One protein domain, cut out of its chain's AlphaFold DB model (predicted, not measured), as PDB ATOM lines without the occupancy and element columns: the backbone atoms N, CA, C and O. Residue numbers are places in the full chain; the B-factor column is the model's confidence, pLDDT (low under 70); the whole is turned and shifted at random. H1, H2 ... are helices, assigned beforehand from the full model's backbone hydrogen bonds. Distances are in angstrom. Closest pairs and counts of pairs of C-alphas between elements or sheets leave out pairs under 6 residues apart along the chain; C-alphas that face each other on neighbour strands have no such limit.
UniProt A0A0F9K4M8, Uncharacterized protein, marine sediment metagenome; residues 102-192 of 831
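This is residues 102 to 192 of the 831 residues of an uncharacterized protein of marine sediment metagenome (UniProt A0A0F9K4M8). A long helix, H2, runs through the middle, with H1 folded alongside its first part and H3 alongside its last part; H4 and H5 form a loosely attached L near the H1 end. The 91 printed residues hold five named helices, H1 to H5, and no named strand: all helix. The whole is elongated, 44 by 26 by 21 A, and only just compact, close to loose, with a radius of gyration of the C-alphas of 14.5 A.

H1 is residues 107 to 118, from C-alpha 107 at (-36.843, 14.725, 24.006), H2 126 to 147, 31.9 A long, H3 153 to 165, 18.4 A, H4 171 to 180, and H5 182 to 190, to C-alpha 190 at (-43.505, 26.572, 33.241).

H1 and H2 touch as a helical hairpin, closest C-alphas Ile 116 and Lys 129, 6.3 A. H2, with residues 138 to 146 alone, touches H3 in another, Ile 142 to Ile 160, 5.7 A. H4 and H5 only just touch, with 3 pairs of C-alphas within 8 A, and only at the corner, about perpendicular at 81 degrees; closest are C-alphas Ile 179 and Tyr 185, 6.1 A. H1 and H3 are apart. Every O i to N i+4 pair is within hydrogen-bond range in H1, H2 and H3, 5 of 6 in H4, 4 of 5 in H5.

The farthest C-alphas, Lys 122 and Leu 152, are 45.3 A apart. The printed part has no cut and no long link. pLDDT is under 70 at residues 157, 164 and 167 to 192.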
ATOM      1  N   PHE A 102     -41.815   1.974  15.734       80.25
ATOM      2  CA  PHE A 102     -41.854   3.368  16.166       80.25
ATOM      3  C   PHE A 102     -41.479   3.540  17.639       80.25
ATOM      4  O   PHE A 102     -42.229   3.174  18.550       80.25
ATOM      5  N   GLU A 103     -40.346   4.200  17.854       84.81
ATOM      6  CA  GLU A 103     -39.869   4.634  19.161       84.81
ATOM      7  C   GLU A 103     -40.052   6.142  19.348       84.81
ATOM      8  O   GLU A 103     -39.796   6.953  18.452       84.81
ATOM      9  N   ILE A 104     -40.436   6.542  20.560       81.31
ATOM     10  CA  ILE A 104     -40.519   7.952  20.941       81.31
ATOM     11  C   ILE A 104     -39.095   8.516  21.035       81.31
ATOM     12  O   ILE A 104     -38.403   8.318  22.028       81.31
ATOM     13  N   ARG A 105     -38.658   9.260  20.016       80.56
ATOM     14  CA  ARG A 105     -37.333   9.923  19.998       80.56
ATOM     15  C   ARG A 105     -37.368  11.380  20.450       80.56
ATOM     16  O   ARG A 105     -36.338  12.036  20.599       80.56
ATOM     17  N   GLU A 106     -38.562  11.924  20.641       74.69
ATOM     18  CA  GLU A 106     -38.735  13.335  20.942       74.69
ATOM     19  C   GLU A 106     -38.392  13.599  22.412       74.69
ATOM     20  O   GLU A 106     -39.043  13.084  23.320       74.69
ATOM     21  N   LYS A 107     -37.371  14.435  22.657       76.44
ATOM     22  CA  LYS A 107     -36.843  14.725  24.006       76.44
ATOM     23  C   LYS A 107     -37.935  15.128  25.004       76.44
ATOM     24  O   LYS A 107     -37.856  14.772  26.174       76.44
ATOM     25  N   TRP A 108     -38.953  15.850  24.538       81.88
ATOM     26  CA  TRP A 108     -40.081  16.281  25.356       81.88
ATOM     27  C   TRP A 108     -40.992  15.126  25.785       81.88
ATOM     28  O   TRP A 108     -41.387  15.055  26.946       81.88
ATOM     29  N   ALA A 109     -41.281  14.204  24.869       79.25
ATOM     30  CA  ALA A 109     -42.143  13.058  25.106       79.25
ATOM     31  C   ALA A 109     -41.446  12.025  26.001       79.25
ATOM     32  O   ALA A 109     -42.067  11.495  26.916       79.25
ATOM     33  N   LEU A 110     -40.133  11.827  25.819       85.81
ATOM     34  CA  LEU A 110     -39.299  11.029  26.725       85.81
ATOM     35  C   LEU A 110     -39.271  11.611  28.143       85.81
ATOM     36  O   LEU A 110     -39.416  10.883  29.121       85.81
ATOM     37  N   GLN A 111     -39.127  12.933  28.267       72.00
ATOM     38  CA  GLN A 111     -39.191  13.599  29.568       72.00
ATOM     39  C   GLN A 111     -40.564  13.428  30.221       72.00
ATOM     40  O   GLN A 111     -40.626  13.073  31.393       72.00
ATOM     41  N   LEU A 112     -41.653  13.622  29.472       72.81
ATOM     42  CA  LEU A 112     -43.012  13.447  29.980       72.81
ATOM     43  C   LEU A 112     -43.279  12.001  30.420       72.81
ATOM     44  O   LEU A 112     -43.793  11.793  31.515       72.81
ATOM     45  N   LYS A 113     -42.847  11.014  29.626       86.94
ATOM     46  CA  LYS A 113     -42.892   9.595  29.994       86.94
ATOM     47  C   LYS A 113     -42.149   9.330  31.310       86.94
ATOM     48  O   LYS A 113     -42.698   8.708  32.214       86.94
ATOM     49  N   ASN A 114     -40.944   9.877  31.470       86.75
ATOM     50  CA  ASN A 114     -40.180   9.743  32.715       86.75
ATOM     51  C   ASN A 114     -40.890  10.387  33.916       86.75
ATOM     52  O   ASN A 114     -40.845   9.836  35.013       86.75
ATOM     53  N   TYR A 115     -41.548  11.535  33.732       78.88
ATOM     54  CA  TYR A 115     -42.331  12.165  34.799       78.88
ATOM     55  C   TYR A 115     -43.542  11.316  35.197       78.88
ATOM     56  O   TYR A 115     -43.764  11.119  36.388       78.88
ATOM     57  N   ILE A 116     -44.268  10.751  34.227       82.75
ATOM     58  CA  ILE A 116     -45.408   9.855  34.477       82.75
ATOM     59  C   ILE A 116     -44.976   8.637  35.308       82.75
ATOM     60  O   ILE A 116     -45.662   8.269  36.261       82.75
ATOM     61  N   HIS A 117     -43.813   8.047  35.016       87.50
ATOM     62  CA  HIS A 117     -43.292   6.925  35.802       87.50
ATOM     63  C   HIS A 117     -42.873   7.308  37.224       87.50
ATOM     64  O   HIS A 117     -43.046   6.498  38.134       87.50
ATOM     65  N   LYS A 118     -42.350   8.525  37.428       85.06
ATOM     66  CA  LYS A 118     -41.917   9.020  38.746       85.06
ATOM     67  C   LYS A 118     -43.074   9.312  39.701       85.06
ATOM     68  O   LYS A 118     -42.853   9.341  40.907       85.06
ATOM     69  N   VAL A 119     -44.282   9.544  39.189       78.25
ATOM     70  CA  VAL A 119     -45.453   9.817  40.032       78.25
ATOM     71  C   VAL A 119     -45.878   8.535  40.754       78.25
ATOM     72  O   VAL A 119     -46.013   7.508  40.096       78.25
ATOM     73  N   PRO A 120     -46.091   8.522  42.080       87.00
ATOM     74  CA  PRO A 120     -46.505   7.318  42.804       87.00
ATOM     75  C   PRO A 120     -47.810   6.695  42.272       87.00
ATOM     76  O   PRO A 120     -48.725   7.409  41.866       87.00
ATOM     77  N   ASN A 121     -47.944   5.362  42.332       85.94
ATOM     78  CA  ASN A 121     -49.148   4.656  41.844       85.94
ATOM     79  C   ASN A 121     -50.440   5.032  42.597       85.94
ATOM     80  O   ASN A 121     -51.532   4.882  42.062       85.94
ATOM     81  N   LYS A 122     -50.310   5.540  43.831       83.12
ATOM     82  CA  LYS A 122     -51.426   6.084  44.622       83.12
ATOM     83  C   LYS A 122     -51.987   7.395  44.056       83.12
ATOM     84  O   LYS A 122     -53.116   7.749  44.362       83.12
ATOM     85  N   GLU A 123     -51.187   8.126  43.279       71.62
ATOM     86  CA  GLU A 123     -51.587   9.384  42.643       71.62
ATOM     87  C   GLU A 123     -52.084   9.129  41.220       71.62
ATOM     88  O   GLU A 123     -53.142   9.619  40.848       71.62
ATOM     89  N   ILE A 124     -51.367   8.313  40.440       75.31
ATOM     90  CA  ILE A 124     -51.794   7.894  39.099       75.31
ATOM     91  C   ILE A 124     -51.753   6.374  39.040       75.31
ATOM     92  O   ILE A 124     -50.674   5.790  39.167       75.31
ATOM     93  N   SER A 125     -52.908   5.746  38.810       84.81
ATOM     94  CA  SER A 125     -52.992   4.291  38.697       84.81
ATOM     95  C   SER A 125     -52.089   3.765  37.579       84.81
ATOM     96  O   SER A 125     -51.751   4.473  36.624       84.81
ATOM     97  N   LYS A 126     -51.677   2.501  37.689       89.88
ATOM     98  CA  LYS A 126     -50.795   1.869  36.699       89.88
ATOM     99  C   LYS A 126     -51.437   1.874  35.306       89.88
ATOM    100  O   LYS A 126     -50.757   2.141  34.318       89.88
ATOM    101  N   GLU A 127     -52.746   1.667  35.252       83.12
ATOM    102  CA  GLU A 127     -53.568   1.680  34.044       83.12
ATOM    103  C   GLU A 127     -53.550   3.073  33.404       83.12
ATOM    104  O   GLU A 127     -53.239   3.208  32.221       83.12
ATOM    105  N   ALA A 128     -53.760   4.129  34.198       74.56
ATOM    106  CA  ALA A 128     -53.721   5.505  33.714       74.56
ATOM    107  C   ALA A 128     -52.331   5.899  33.181       74.56
ATOM    108  O   ALA A 128     -52.233   6.609  32.178       74.56
ATOM    109  N   LYS A 129     -51.239   5.407  33.787       85.75
ATOM    110  CA  LYS A 129     -49.878   5.615  33.255       85.75
ATOM    111  C   LYS A 129     -49.692   4.965  31.882       85.75
ATOM    112  O   LYS A 129     -49.181   5.616  30.972       85.75
ATOM    113  N   MET A 130     -50.145   3.722  31.716       85.44
ATOM    114  CA  MET A 130     -50.073   3.008  30.435       85.44
ATOM    115  C   MET A 130     -50.909   3.696  29.346       85.44
ATOM    116  O   MET A 130     -50.479   3.797  28.192       85.44
ATOM    117  N   GLU A 131     -52.081   4.222  29.704       80.38
ATOM    118  CA  GLU A 131     -52.923   4.999  28.789       80.38
ATOM    119  C   GLU A 131     -52.253   6.312  28.363       80.38
ATOM    120  O   GLU A 131     -52.206   6.628  27.169       80.38
ATOM    121  N   LEU A 132     -51.666   7.045  29.316       79.25
ATOM    122  CA  LEU A 132     -50.913   8.272  29.048       79.25
ATOM    123  C   LEU A 132     -49.735   8.017  28.100       79.25
ATOM    124  O   LEU A 132     -49.554   8.750  27.127       79.25
ATOM    125  N   GLU A 133     -48.962   6.958  28.336       86.94
ATOM    126  CA  GLU A 133     -47.865   6.559  27.452       86.94
ATOM    127  C   GLU A 133     -48.342   6.212  26.043       86.94
ATOM    128  O   GLU A 133     -47.731   6.639  25.058       86.94
ATOM    129  N   THR A 134     -49.453   5.483  25.938       86.31
ATOM    130  CA  THR A 134     -50.054   5.114  24.652       86.31
ATOM    131  C   THR A 134     -50.438   6.360  23.860       86.31
ATOM    132  O   THR A 134     -50.154   6.455  22.666       86.31
ATOM    133  N   ILE A 135     -51.017   7.364  24.517       80.88
ATOM    134  CA  ILE A 135     -51.422   8.605  23.852       80.88
ATOM    135  C   ILE A 135     -50.217   9.459  23.459       80.88
ATOM    136  O   ILE A 135     -50.185   9.983  22.343       80.88
ATOM    137  N   ILE A 136     -49.196   9.554  24.315       82.12
ATOM    138  CA  ILE A 136     -47.937  10.228  23.969       82.12
ATOM    139  C   ILE A 136     -47.311   9.567  22.737       82.12
ATOM    140  O   ILE A 136     -46.906  10.273  21.809       82.12
ATOM    141  N   LYS A 137     -47.293   8.227  22.681       88.50
ATOM    142  CA  LYS A 137     -46.817   7.472  21.516       88.50
ATOM    143  C   LYS A 137     -47.615   7.832  20.261       88.50
ATOM    144  O   LYS A 137     -47.019   8.243  19.268       88.50
ATOM    145  N   ARG A 138     -48.949   7.782  20.318       84.38
ATOM    146  CA  ARG A 138     -49.832   8.108  19.180       84.38
ATOM    147  C   ARG A 138     -49.682   9.548  18.696       84.38
ATOM    148  O   ARG A 138     -49.703   9.800  17.493       84.38
ATOM    149  N   TYR A 139     -49.485  10.498  19.605       81.88
ATOM    150  CA  TYR A 139     -49.196  11.880  19.233       81.88
ATOM    151  C   TYR A 139     -47.863  11.994  18.480       81.88
ATOM    152  O   TYR A 139     -47.795  12.651  17.438       81.88
ATOM    153  N   CYS A 140     -46.817  11.323  18.970       84.12
ATOM    154  CA  CYS A 140     -45.519  11.285  18.302       84.12
ATOM    155  C   CYS A 140     -45.615  10.622  16.913       84.12
ATOM    156  O   CYS A 140     -45.007  11.121  15.969       84.12
ATOM    157  N   GLU A 141     -46.420   9.565  16.751       85.88
ATOM    158  CA  GLU A 141     -46.686   8.928  15.449       85.88
ATOM    159  C   GLU A 141     -47.352   9.904  14.463       85.88
ATOM    160  O   GLU A 141     -46.890  10.059  13.333       85.88
ATOM    161  N   ILE A 142     -48.404  10.617  14.891       82.56
ATOM    162  CA  ILE A 142     -49.090  11.631  14.065       82.56
ATOM    163  C   ILE A 142     -48.113  12.721  13.633       82.56
ATOM    164  O   ILE A 142     -48.111  13.152  12.478       82.56
ATOM    165  N   ARG A 143     -47.259  13.163  14.556       81.88
ATOM    166  CA  ARG A 143     -46.251  14.175  14.276       81.88
ATOM    167  C   ARG A 143     -45.209  13.667  13.276       81.88
ATOM    168  O   ARG A 143     -44.884  14.389  12.334       81.88
ATOM    169  N   ALA A 144     -44.745  12.429  13.426       84.25
ATOM    170  CA  ALA A 144     -43.846  11.798  12.468       84.25
ATOM    171  C   ALA A 144     -44.475  11.726  11.065       84.25
ATOM    172  O   ALA A 144     -43.811  12.082  10.096       84.25
ATOM    173  N   ILE A 145     -45.763  11.373  10.947       82.62
ATOM    174  CA  ILE A 145     -46.491  11.379   9.664       82.62
ATOM    175  C   ILE A 145     -46.557  12.795   9.068       82.62
ATOM    176  O   ILE A 145     -46.237  12.994   7.895       82.62
ATOM    177  N   LEU A 146     -46.951  13.793   9.867       73.62
ATOM    178  CA  LEU A 146     -47.109  15.181   9.414       73.62
ATOM    179  C   LEU A 146     -45.813  15.747   8.822       73.62
ATOM    180  O   LEU A 146     -45.834  16.346   7.741       73.62
ATOM    181  N   PHE A 147     -44.694  15.535   9.516       73.69
ATOM    182  CA  PHE A 147     -43.394  16.101   9.153       73.69
ATOM    183  C   PHE A 147     -42.554  15.210   8.226       73.69
ATOM    184  O   PHE A 147     -41.483  15.637   7.800       73.69
ATOM    185  N   ASN A 148     -43.023  14.012   7.863       79.69
ATOM    186  CA  ASN A 148     -42.326  13.175   6.891       79.69
ATOM    187  C   ASN A 148     -42.589  13.679   5.467       79.69
ATOM    188  O   ASN A 148     -43.693  13.551   4.944       79.69
ATOM    189  N   ASN A 149     -41.583  14.259   4.819       82.44
ATOM    190  CA  ASN A 149     -41.721  14.800   3.463       82.44
ATOM    191  C   ASN A 149     -41.831  13.717   2.374       82.44
ATOM    192  O   ASN A 149     -42.197  14.042   1.253       82.44
ATOM    193  N   ASN A 150     -41.572  12.448   2.705       82.38
ATOM    194  CA  ASN A 150     -41.622  11.322   1.765       82.38
ATOM    195  C   ASN A 150     -43.026  10.697   1.625       82.38
ATOM    196  O   ASN A 150     -43.175   9.694   0.930       82.38
ATOM    197  N   ILE A 151     -44.033  11.238   2.322       78.81
ATOM    198  CA  ILE A 151     -45.427  10.778   2.268       78.81
ATOM    199  C   ILE A 151     -46.253  11.840   1.548       78.81
ATOM    200  O   ILE A 151     -46.179  13.025   1.894       78.81
ATOM    201  N   LEU A 152     -47.063  11.420   0.576       79.25
ATOM    202  CA  LEU A 152     -47.990  12.305  -0.120       79.25
ATOM    203  C   LEU A 152     -49.014  12.893   0.851       79.25
ATOM    204  O   LEU A 152     -49.334  12.322   1.896       79.25
ATOM    205  N   LYS A 153     -49.531  14.071   0.518       70.88
ATOM    206  CA  LYS A 153     -50.443  14.809   1.394       70.88
ATOM    207  C   LYS A 153     -51.721  14.011   1.682       70.88
ATOM    208  O   LYS A 153     -52.212  14.032   2.809       70.88
ATOM    209  N   GLU A 154     -52.213  13.289   0.684       73.12
ATOM    210  CA  GLU A 154     -53.405  12.446   0.731       73.12
ATOM    211  C   GLU A 154     -53.185  11.217   1.630       73.12
ATOM    212  O   GLU A 154     -54.037  10.879   2.453       73.12
ATOM    213  N   ASP A 155     -52.004  10.595   1.556       82.06
ATOM    214  CA  ASP A 155     -51.648   9.438   2.387       82.06
ATOM    215  C   ASP A 155     -51.357   9.836   3.833       82.06
ATOM    216  O   ASP A 155     -51.754   9.133   4.764       82.06
ATOM    217  N   LYS A 156     -50.751  11.012   4.054       81.94
ATOM    218  CA  LYS A 156     -50.636  11.601   5.397       81.94
ATOM    219  C   LYS A 156     -52.004  11.727   6.041       81.94
ATOM    220  O   LYS A 156     -52.161  11.395   7.212       81.94
ATOM    221  N   GLU A 157     -52.991  12.199   5.285       69.44
ATOM    222  CA  GLU A 157     -54.348  12.354   5.789       69.44
ATOM    223  C   GLU A 157     -54.965  11.003   6.175       69.44
ATOM    224  O   GLU A 157     -55.468  10.882   7.293       69.44
ATOM    225  N   LYS A 158     -54.860   9.977   5.323       81.56
ATOM    226  CA  LYS A 158     -55.354   8.621   5.632       81.56
ATOM    227  C   LYS A 158     -54.683   8.024   6.870       81.56
ATOM    228  O   LYS A 158     -55.372   7.567   7.784       81.56
ATOM    229  N   LEU A 159     -53.353   8.090   6.941       84.75
ATOM    230  CA  LEU A 159     -52.579   7.579   8.072       84.75
ATOM    231  C   LEU A 159     -52.976   8.290   9.370       84.75
ATOM    232  O   LEU A 159     -53.293   7.632  10.361       84.75
ATOM    233  N   ILE A 160     -53.043   9.625   9.360       78.62
ATOM    234  CA  ILE A 160     -53.444  10.425  10.527       78.62
ATOM    235  C   ILE A 160     -54.877  10.089  10.950       78.62
ATOM    236  O   ILE A 160     -55.121   9.874  12.138       78.62
ATOM    237  N   GLN A 161     -55.820   9.988  10.010       72.06
ATOM    238  CA  GLN A 161     -57.205   9.622  10.313       72.06
ATOM    239  C   GLN A 161     -57.305   8.235  10.959       72.06
ATOM    240  O   GLN A 161     -58.028   8.085  11.945       72.06
ATOM    241  N   GLY A 162     -56.553   7.244  10.472       82.62
ATOM    242  CA  GLY A 162     -56.505   5.908  11.070       82.62
ATOM    243  C   GLY A 162     -56.033   5.923  12.529       82.62
ATOM    244  O   GLY A 162     -56.606   5.235  13.374       82.62
ATOM    245  N   ARG A 163     -55.042   6.764  12.864       84.69
ATOM    246  CA  ARG A 163     -54.518   6.884  14.239       84.69
ATOM    247  C   ARG A 163     -55.467   7.675  15.132       84.69
ATOM    248  O   ARG A 163     -55.681   7.295  16.279       84.69
ATOM    249  N   ILE A 164     -56.089   8.722  14.596       69.81
ATOM    250  CA  ILE A 164     -57.085   9.520  15.311       69.81
ATOM    251  C   ILE A 164     -58.324   8.676  15.643       69.81
ATOM    252  O   ILE A 164     -58.755   8.695  16.792       69.81
ATOM    253  N   LYS A 165     -58.858   7.877  14.706       72.62
ATOM    254  CA  LYS A 165     -60.002   6.976  14.970       72.62
ATOM    255  C   LYS A 165     -59.737   6.021  16.139       72.62
ATOM    256  O   LYS A 165     -60.619   5.832  16.968       72.62
ATOM    257  N   LYS A 166     -58.505   5.512  16.264       76.69
ATOM    258  CA  LYS A 166     -58.064   4.666  17.390       76.69
ATOM    259  C   LYS A 166     -57.912   5.435  18.724       76.69
ATOM    260  O   LYS A 166     -57.811   4.808  19.771       76.69
ATOM    261  N   CYS A 167     -57.892   6.771  18.701       68.94
ATOM    262  CA  CYS A 167     -57.629   7.643  19.857       68.94
ATOM    263  C   CYS A 167     -58.854   8.445  20.355       68.94
ATOM    264  O   CYS A 167     -58.846   8.939  21.485       68.94
ATOM    265  N   ILE A 168     -59.886   8.616  19.516       49.06
ATOM    266  CA  ILE A 168     -60.993   9.572  19.717       49.06
ATOM    267  C   ILE A 168     -61.792   9.393  21.020       49.06
ATOM    268  O   ILE A 168     -62.114  10.424  21.609       49.06
ATOM    269  N   PRO A 169     -62.089   8.184  21.537       54.47
ATOM    270  CA  PRO A 169     -62.937   8.091  22.725       54.47
ATOM    271  C   PRO A 169     -62.297   8.666  24.000       54.47
ATOM    272  O   PRO A 169     -63.016   9.069  24.901       54.47
ATOM    273  N   ARG A 170     -60.959   8.746  24.083       54.06
ATOM    274  CA  ARG A 170     -60.244   8.979  25.358       54.06
ATOM    275  C   ARG A 170     -59.335  10.208  25.397       54.06
ATOM    276  O   ARG A 170     -58.844  10.587  26.457       54.06
ATOM    277  N   PHE A 171     -59.123  10.883  24.265       49.69
ATOM    278  CA  PHE A 171     -58.225  12.048  24.198       49.69
ATOM    279  C   PHE A 171     -58.689  13.232  25.063       49.69
ATOM    280  O   PHE A 171     -57.858  13.987  25.569       49.69
ATOM    281  N   SER A 172     -60.004  13.398  25.233       44.91
ATOM    282  CA  SER A 172     -60.589  14.463  26.058       44.91
ATOM    283  C   SER A 172     -60.494  14.159  27.555       44.91
ATOM    284  O   SER A 172     -60.142  15.050  28.324       44.91
ATOM    285  N   GLU A 173     -60.723  12.908  27.967       50.69
ATOM    286  CA  GLU A 173     -60.583  12.478  29.367       50.69
ATOM    287  C   GLU A 173     -59.135  12.582  29.850       50.69
ATOM    288  O   GLU A 173     -58.879  13.031  30.964       50.69
ATOM    289  N   LEU A 174     -58.163  12.272  28.992       47.22
ATOM    290  CA  LEU A 174     -56.750  12.317  29.354       47.22
ATOM    291  C   LEU A 174     -56.237  13.729  29.680       47.22
ATOM    292  O   LEU A 174     -55.411  13.910  30.575       47.22
ATOM    293  N   PHE A 175     -56.707  14.745  28.949       48.22
ATOM    294  CA  PHE A 175     -56.336  16.136  29.220       48.22
ATOM    295  C   PHE A 175     -56.951  16.634  30.529       48.22
ATOM    296  O   PHE A 175     -56.286  17.357  31.265       48.22
ATOM    297  N   GLU A 176     -58.170  16.201  30.849       50.22
ATOM    298  CA  GLU A 176     -58.795  16.446  32.151       50.22
ATOM    299  C   GLU A 176     -58.020  15.747  33.280       50.22
ATOM    300  O   GLU A 176     -57.781  16.342  34.328       50.22
ATOM    301  N   ILE A 177     -57.538  14.522  33.051       52.00
ATOM    302  CA  ILE A 177     -56.695  13.770  33.994       52.00
ATOM    303  C   ILE A 177     -55.346  14.480  34.214       52.00
ATOM    304  O   ILE A 177     -54.956  14.708  35.355       52.00
ATOM    305  N   LEU A 178     -54.656  14.923  33.157       45.03
ATOM    306  CA  LEU A 178     -53.388  15.667  33.269       45.03
ATOM    307  C   LEU A 178     -53.541  17.024  33.974       45.03
ATOM    308  O   LEU A 178     -52.633  17.439  34.691       45.03
ATOM    309  N   ILE A 179     -54.679  17.704  33.796       47.56
ATOM    310  CA  ILE A 179     -55.007  18.958  34.498       47.56
ATOM    311  C   ILE A 179     -55.250  18.711  35.996       47.56
ATOM    312  O   ILE A 179     -54.913  19.567  36.815       47.56
ATOM    313  N   ARG A 180     -55.787  17.543  36.374       48.19
ATOM    314  CA  ARG A 180     -56.022  17.168  37.782       48.19
ATOM    315  C   ARG A 180     -54.724  16.918  38.559       48.19
ATOM    316  O   ARG A 180     -54.704  17.118  39.771       48.19
ATOM    317  N   PHE A 181     -53.625  16.562  37.888       53.72
ATOM    318  CA  PHE A 181     -52.325  16.322  38.525       53.72
ATOM    319  C   PHE A 181     -51.420  17.557  38.470       53.72
ATOM    320  O   PHE A 181     -50.504  17.669  37.649       53.72
ATOM    321  N   LEU A 182     -51.675  18.481  39.403       46.78
ATOM    322  CA  LEU A 182     -51.027  19.794  39.523       46.78
ATOM    323  C   LEU A 182     -49.491  19.750  39.470       46.78
ATOM    324  O   LEU A 182     -48.899  20.657  38.898       46.78
ATOM    325  N   GLY A 183     -48.841  18.704  39.995       51.47
ATOM    326  CA  GLY A 183     -47.377  18.569  39.959       51.47
ATOM    327  C   GLY A 183     -46.805  18.420  38.542       51.47
ATOM    328  O   GLY A 183     -45.825  19.078  38.196       51.47
ATOM    329  N   ILE A 184     -47.459  17.622  37.693       49.72
ATOM    330  CA  ILE A 184     -47.063  17.424  36.289       49.72
ATOM    331  C   ILE A 184     -47.436  18.663  35.464       49.72
ATOM    332  O   ILE A 184     -46.655  19.116  34.624       49.72
ATOM    333  N   TYR A 185     -48.610  19.242  35.732       47.66
ATOM    334  CA  TYR A 185     -49.119  20.411  35.020       47.66
ATOM    335  C   TYR A 185     -48.282  21.678  35.268       47.66
ATOM    336  O   TYR A 185     -47.952  22.387  34.315       47.66
ATOM    337  N   ASP A 186     -47.874  21.944  36.512       45.66
ATOM    338  CA  ASP A 186     -47.053  23.112  36.856       45.66
ATOM    339  C   ASP A 186     -45.668  23.053  36.200       45.66
ATOM    340  O   ASP A 186     -45.163  24.065  35.701       45.66
ATOM    341  N   GLU A 187     -45.046  21.873  36.168       50.28
ATOM    342  CA  GLU A 187     -43.721  21.696  35.573       50.28
ATOM    343  C   GLU A 187     -43.769  21.742  34.033       50.28
ATOM    344  O   GLU A 187     -42.870  22.297  33.390       50.28
ATOM    345  N   TYR A 188     -44.863  21.253  33.442       49.16
ATOM    346  CA  TYR A 188     -45.162  21.328  32.012       49.16
ATOM    347  C   TYR A 188     -45.507  22.759  31.538       49.16
ATOM    348  O   TYR A 188     -44.974  23.231  30.526       49.16
ATOM    349  N   SER A 189     -46.336  23.493  32.288       43.31
ATOM    350  CA  SER A 189     -46.750  24.875  31.988       43.31
ATOM    351  C   SER A 189     -45.579  25.865  32.061       43.31
ATOM    352  O   SER A 189     -45.392  26.702  31.168       43.31
ATOM    353  N   ARG A 190     -44.699  25.718  33.068       48.84
ATOM    354  CA  ARG A 190     -43.505  26.572  33.241       48.84
ATOM    355  C   ARG A 190     -42.520  26.492  32.071       48.84
ATOM    356  O   ARG A 190     -41.809  27.463  31.819       48.84
ATOM    357  N   LYS A 191     -42.494  25.384  31.319       47.59
ATOM    358  CA  LYS A 191     -41.561  25.158  30.196       47.59
ATOM    359  C   LYS A 191     -42.086  25.606  28.821       47.59
ATOM    360  O   LYS A 191     -41.459  25.312  27.808       47.59
ATOM    361  N   PHE A 192     -43.168  26.395  28.758       43.88
ATOM    362  CA  PHE A 192     -43.685  27.038  27.529       43.88
ATOM    363  C   PHE A 192     -44.294  26.098  26.460       43.88
ATOM    364  O   PHE A 192     -44.638  26.567  25.373       43.88
TER     365      PHE A 192